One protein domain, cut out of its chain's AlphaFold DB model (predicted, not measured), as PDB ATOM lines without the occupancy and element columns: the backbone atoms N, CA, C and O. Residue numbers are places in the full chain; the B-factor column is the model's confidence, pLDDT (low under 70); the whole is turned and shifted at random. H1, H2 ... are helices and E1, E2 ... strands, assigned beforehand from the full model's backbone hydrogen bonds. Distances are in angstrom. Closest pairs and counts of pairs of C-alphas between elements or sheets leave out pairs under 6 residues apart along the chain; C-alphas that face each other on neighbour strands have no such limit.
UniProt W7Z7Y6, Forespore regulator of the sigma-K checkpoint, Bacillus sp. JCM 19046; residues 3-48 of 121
ATOM      1  N   THR A   3     131.587 113.452 132.476       95.19
ATOM      2  CA  THR A   3     130.382 113.357 133.296       95.19
ATOM      3  C   THR A   3     129.316 112.640 132.492       95.19
ATOM      4  O   THR A   3     128.924 113.128 131.432       95.19
ATOM      5  N   VAL A   4     128.829 111.514 133.006       93.81
ATOM      6  CA  VAL A   4     127.729 110.752 132.407       93.81
ATOM      7  C   VAL A   4     126.448 111.048 133.182       93.81
ATOM      8  O   VAL A   4     126.404 110.879 134.399       93.81
ATOM      9  N   PHE A   5     125.412 111.509 132.484       94.38
ATOM     10  CA  PHE A   5     124.094 111.790 133.057       94.38
ATOM     11  C   PHE A   5     123.153 110.585 132.910       94.38
ATOM     12  O   PHE A   5     123.337 109.731 132.042       94.38
ATOM     13  N   ALA A   6     122.088 110.541 133.715       91.44
ATOM     14  CA  ALA A   6     121.110 109.446 133.701       91.44
ATOM     15  C   ALA A   6     120.328 109.333 132.373       91.44
ATOM     16  O   ALA A   6     119.821 108.265 132.022       91.44
ATOM     17  N   ASP A   7     120.248 110.425 131.608       87.69
ATOM     18  CA  ASP A   7     119.654 110.443 130.266       87.69
ATOM     19  C   ASP A   7     120.565 109.854 129.175       87.69
ATOM     20  O   ASP A   7     120.096 109.615 128.062       87.69
ATOM     21  N   GLY A   8     121.825 109.551 129.500       85.75
ATOM     22  CA  GLY A   8     122.829 109.029 128.575       85.75
ATOM     23  C   GLY A   8     123.680 110.102 127.897       85.75
ATOM     24  O   GLY A   8     124.607 109.741 127.173       85.75
ATOM     25  N   ASN A   9     123.422 111.393 128.135       88.44
ATOM     26  CA  ASN A   9     124.328 112.438 127.673       88.44
ATOM     27  C   ASN A   9     125.652 112.367 128.431       88.44
ATOM     28  O   ASN A   9     125.695 112.135 129.643       88.44
ATOM     29  N   THR A  10     126.731 112.642 127.709       90.81
ATOM     30  CA  THR A  10     128.071 112.789 128.266       90.81
ATOM     31  C   THR A  10     128.572 114.207 128.053       90.81
ATOM     32  O   THR A  10     128.350 114.828 127.012       90.81
ATOM     33  N   ARG A  11     129.240 114.746 129.069       91.88
ATOM     34  CA  ARG A  11     129.956 116.016 128.978       91.88
ATOM     35  C   ARG A  11     131.428 115.771 129.227       91.88
ATOM     36  O   ARG A  11     131.794 115.236 130.268       91.88
ATOM     37  N   GLU A  12     132.249 116.236 128.299       93.25
ATOM     38  CA  GLU A  12     133.697 116.214 128.435       93.25
ATOM     39  C   GLU A  12     134.232 117.599 128.807       93.25
ATOM     40  O   GLU A  12     133.784 118.631 128.300       93.25
ATOM     41  N   GLU A  13     135.206 117.612 129.707       93.62
ATOM     42  CA  GLU A  13     135.959 118.793 130.106       93.62
ATOM     43  C   GLU A  13     137.453 118.470 130.159       93.62
ATOM     44  O   GLU A  13     137.873 117.454 130.721       93.62
ATOM     45  N   HIS A  14     138.266 119.347 129.575       93.44
ATOM     46  CA  HIS A  14     139.720 119.263 129.635       93.44
ATOM     47  C   HIS A  14     140.232 120.288 130.641       93.44
ATOM     48  O   HIS A  14     140.125 121.491 130.409       93.44
ATOM     49  N   VAL A  15     140.803 119.798 131.738       92.50
ATOM     50  CA  VAL A  15     141.430 120.618 132.778       92.50
ATOM     51  C   VAL A  15     142.941 120.445 132.677       92.50
ATOM     52  O   VAL A  15     143.437 119.342 132.453       92.50
ATOM     53  N   THR A  16     143.677 121.549 132.769       92.94
ATOM     54  CA  THR A  16     145.140 121.555 132.872       92.94
ATOM     55  C   THR A  16     145.502 122.279 134.152       92.94
ATOM     56  O   THR A  16     145.117 123.434 134.329       92.94
ATOM     57  N   GLU A  17     146.239 121.603 135.021       88.75
ATOM     58  CA  GLU A  17     146.600 122.102 136.342       88.75
ATOM     59  C   GLU A  17     148.019 121.683 136.716       88.75
ATOM     60  O   GLU A  17     148.542 120.675 136.234       88.75
ATOM     61  N   ASP A  18     148.638 122.490 137.571       89.19
ATOM     62  CA  ASP A  18     149.891 122.145 138.219       89.19
ATOM     63  C   ASP A  18     149.578 121.397 139.515       89.19
ATOM     64  O   ASP A  18     148.758 121.848 140.313       89.19
ATOM     65  N   TYR A  19     150.276 120.290 139.758       86.25
ATOM     66  CA  TYR A  19     150.183 119.539 141.005       86.25
ATOM     67  C   TYR A  19     151.526 119.555 141.739       86.25
ATOM     68  O   TYR A  19     152.599 119.516 141.129       86.25
ATOM     69  N   TYR A  20     151.483 119.598 143.071       86.06
ATOM     70  CA  TYR A  20     152.691 119.577 143.904       86.06
ATOM     71  C   TYR A  20     153.311 118.180 143.979       86.06
ATOM     72  O   TYR A  20     154.536 118.032 144.011       86.06
ATOM     73  N   SER A  21     152.466 117.150 143.976       90.62
ATOM     74  CA  SER A  21     152.856 115.748 143.933       90.62
ATOM     75  C   SER A  21     151.784 114.914 143.230       90.62
ATOM     76  O   SER A  21     150.632 115.329 143.114       90.62
ATOM     77  N   LEU A  22     152.162 113.727 142.747       87.19
ATOM     78  CA  LEU A  22     151.186 112.794 142.173       87.19
ATOM     79  C   LEU A  22     150.165 112.327 143.217       87.19
ATOM     80  O   LEU A  22     149.040 112.019 142.856       87.19
ATOM     81  N   GLU A  23     150.554 112.251 144.491       88.81
ATOM     82  CA  GLU A  23     149.657 111.845 145.574       88.81
ATOM     83  C   GLU A  23     148.548 112.878 145.788       88.81
ATOM     84  O   GLU A  23     147.380 112.500 145.812       88.81
ATOM     85  N   ASP A  24     148.903 114.167 145.826       88.06
ATOM     86  CA  ASP A  24     147.924 115.258 145.925       88.06
ATOM     87  C   ASP A  24     146.975 115.255 144.721       88.06
ATOM     88  O   ASP A  24     145.763 115.343 144.890       88.06
ATOM     89  N   PHE A  25     147.516 115.058 143.512       90.50
ATOM     90  CA  PHE A  25     146.712 114.954 142.294       90.50
ATOM     91  C   PHE A  25     145.671 113.831 142.388       90.50
ATOM     92  O   PHE A  25     144.500 114.047 142.101       90.50
ATOM     93  N   TRP A  26     146.060 112.626 142.815       90.31
ATOM     94  CA  TRP A  26     145.101 111.521 142.936       90.31
ATOM     95  C   TRP A  26     144.090 111.727 144.065       90.31
ATOM     96  O   TRP A  26     142.955 111.272 143.935       90.31
ATOM     97  N   TYR A  27     144.486 112.403 145.146       90.69
ATOM     98  CA  TYR A  27     143.598 112.719 146.261       90.69
ATOM     99  C   TYR A  27     142.462 113.664 145.841       90.69
ATOM    100  O   TYR A  27     141.311 113.432 146.201       90.69
ATOM    101  N   GLU A  28     142.745 114.672 145.012       89.94
ATOM    102  CA  GLU A  28     141.729 115.616 144.516       89.94
ATOM    103  C   GLU A  28     140.621 114.950 143.684       89.94
ATOM    104  O   GLU A  28     139.491 115.442 143.641       89.94
ATOM    105  N   TYR A  29     140.912 113.801 143.070       92.38
ATOM    106  CA  TYR A  29     139.972 113.049 142.238       92.38
ATOM    107  C   TYR A  29     139.552 111.713 142.860       92.38
ATOM    108  O   TYR A  29     139.097 110.828 142.138       92.38
ATOM    109  N   GLU A  30     139.665 111.548 144.184       91.00
ATOM    110  CA  GLU A  30     139.345 110.278 144.860       91.00
ATOM    111  C   GLU A  30     137.879 109.843 144.695       91.00
ATOM    112  O   GLU A  30     137.575 108.649 144.678       91.00
ATOM    113  N   GLU A  31     136.970 110.807 144.526       90.88
ATOM    114  CA  GLU A  31     135.543 110.560 144.281       90.88
ATOM    115  C   GLU A  31     135.229 110.254 142.806       90.88
ATOM    116  O   GLU A  31     134.102 109.883 142.470       90.88
ATOM    117  N   TRP A  32     136.212 110.396 141.914       94.12
ATOM    118  CA  TRP A  32     136.058 110.134 140.492       94.12
ATOM    119  C   TRP A  32     136.596 108.757 140.119       94.12
ATOM    120  O   TRP A  32     137.612 108.275 140.620       94.12
ATOM    121  N   GLN A  33     135.952 108.125 139.145       94.06
ATOM    122  CA  GLN A  33     136.442 106.885 138.576       94.06
ATOM    123  C   GLN A  33     137.586 107.172 137.600       94.06
ATOM    124  O   GLN A  33     137.389 107.807 136.566       94.06
ATOM    125  N   LEU A  34     138.777 106.641 137.872       94.31
ATOM    126  CA  LEU A  34     139.866 106.640 136.897       94.31
ATOM    127  C   LEU A  34     139.567 105.644 135.764       94.31
ATOM    128  O   LEU A  34     139.487 104.438 135.998       94.31
ATOM    129  N   VAL A  35     139.412 106.147 134.538       94.81
ATOM    130  CA  VAL A  35     139.161 105.345 133.328       94.81
ATOM    131  C   VAL A  35     140.476 104.924 132.680       94.81
ATOM    132  O   VAL A  35     140.690 103.748 132.393       94.81
ATOM    133  N   GLU A  36     141.372 105.884 132.466       93.00
ATOM    134  CA  GLU A  36     142.693 105.670 131.876       93.00
ATOM    135  C   GLU A  36     143.671 106.737 132.372       93.00
ATOM    136  O   GLU A  36     143.280 107.843 132.739       93.00
ATOM    137  N   HIS A  37     144.964 106.419 132.378       92.00
ATOM    138  CA  HIS A  37     146.010 107.398 132.649       92.00
ATOM    139  C   HIS A  37     147.247 107.129 131.794       92.00
ATOM    140  O   HIS A  37     147.546 105.992 131.424       92.00
ATOM    141  N   GLY A  38     147.989 108.191 131.504       89.00
ATOM    142  CA  GLY A  38     149.229 108.161 130.745       89.00
ATOM    143  C   GLY A  38     150.173 109.289 131.166       89.00
ATOM    144  O   GLY A  38     149.872 110.054 132.085       89.00
ATOM    145  N   PRO A  39     151.345 109.406 130.521       85.44
ATOM    146  CA  PRO A  39     152.282 110.485 130.811       85.44
ATOM    147  C   PRO A  39     151.632 111.859 130.584       85.44
ATOM    148  O   PRO A  39     151.355 112.237 129.448       85.44
ATOM    149  N   GLY A  40     151.399 112.598 131.671       86.06
ATOM    150  CA  GLY A  40     150.857 113.960 131.636       86.06
ATOM    151  C   GLY A  40     149.344 114.075 131.424       86.06
ATOM    152  O   GLY A  40     148.871 115.184 131.205       86.06
ATOM    153  N   ALA A  41     148.585 112.974 131.475       90.81
ATOM    154  CA  ALA A  41     147.128 113.018 131.358       90.81
ATOM    155  C   ALA A  41     146.450 111.874 132.123       90.81
ATOM    156  O   ALA A  41     146.938 110.742 132.136       90.81
ATOM    157  N   ALA A  42     145.290 112.161 132.704       93.12
ATOM    158  CA  ALA A  42     144.394 111.172 133.282       93.12
ATOM    159  C   ALA A  42     142.955 111.465 132.849       93.12
ATOM    160  O   ALA A  42     142.528 112.618 132.762       93.12
ATOM    161  N   HIS A  43     142.213 110.406 132.556       94.94
ATOM    162  CA  HIS A  43     140.807 110.459 132.213       94.94
ATOM    163  C   HIS A  43     140.002 109.975 133.412       94.94
ATOM    164  O   HIS A  43     140.000 108.794 133.756       94.94
ATOM    165  N   PHE A  44     139.291 110.911 134.022       95.81
ATOM    166  CA  PHE A  44     138.345 110.647 135.093       95.81
ATOM    167  C   PHE A  44     136.914 110.672 134.578       95.81
ATOM    168  O   PHE A  44     136.576 111.549 133.782       95.81
ATOM    169  N   ARG A  45     136.085 109.764 135.082       95.56
ATOM    170  CA  ARG A  45     134.648 109.685 134.843       95.56
ATOM    171  C   ARG A  45     133.893 109.824 136.159       95.56
ATOM    172  O   ARG A  45     134.297 109.261 137.169       95.56
ATOM    173  N   GLN A  46     132.772 110.528 136.128       94.69
ATOM    174  CA  GLN A  46     131.758 110.463 137.176       94.69
ATOM    175  C   GLN A  46     130.388 110.178 136.564       94.69
ATOM    176  O   GLN A  46     130.101 110.584 135.434       94.69
ATOM    177  N   GLU A  47     129.532 109.524 137.338       93.38
ATOM    178  CA  GLU A  47     128.129 109.323 136.998       93.38
ATOM    179  C   GLU A  47     127.267 110.229 137.874       93.38
ATOM    180  O   GLU A  47     127.363 110.211 139.102       93.38
ATOM    181  N   ILE A  48     126.416 111.032 137.240       92.31
ATOM    182  CA  ILE A  48     125.451 111.886 137.924       92.31
ATOM    183  C   ILE A  48     124.066 111.285 137.712       92.31
ATOM    184  O   ILE A  48     123.572 111.200 136.585       92.31
TER     185      ILE A  48
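This is residues 3 to 48 of the 121 residues of the protein "Forespore regulator of the sigma-K checkpoint" of Bacillus sp. JCM 19046 (UniProt W7Z7Y6). Picture a narrow, staggered four-strand sheet stretched out along the long strand E4: the small hairpin of E1 and E2 continues it at one end, and E3 folds beside E4's other part. The short helix H1 lies off the sheet, far along the length from E1. The 46 printed residues run E1, E2, H1, E3, E4; the mixed sheet has the order E2, E1, E4, E3, and the class is mixed, helices and strands. The whole is only just loose, close to compact, with a radius of gyration of the C-alphas of 11.8 A, and is a rod spanning 37 by 17 by 16 A.

Find C-alpha 3 at (130.382, 113.357, 133.296), where E1, residues 3 to 5, begins. E2 is residues 10 to 12. H1, residues 22 to 28, begins at C-alpha 22 at (151.186, 112.794, 142.173) and is 10.1 A long. E3, residues 33 to 38, measures 15.0 A. E4, residues 41 to 48, covers 22.7 A and ends at C-alpha 48 at (125.451, 111.886, 137.924).

Start at the hairpin of E1 and E2, antiparallel, where N 3 and O 11 are 2.8 A apart, within hydrogen-bond range. E1 is parallel to E4, with N 48 and O 4 at 2.8 A. E4 is staggered: residues 46 to 48 pair with E1, and 41 to 45 with E3. E3 and E4 form an antiparallel hairpin, with N 43 and O 36 at 2.8 A. H1 is not on the sheet and is apart from E4; every O i to N i+4 pair in it is within hydrogen-bond range. E2, H1 and E3 make a split strand-helix-strand unit, two strands running the same way with E1 and E4 between them, and its crossover is right-handed.

Look at Asp 7 and Tyr 20 for the two C-alphas farthest apart, 36.9 A. The printed part has no cut and no long link. Its mean pLDDT is 91.3, and no printed residue is under 70.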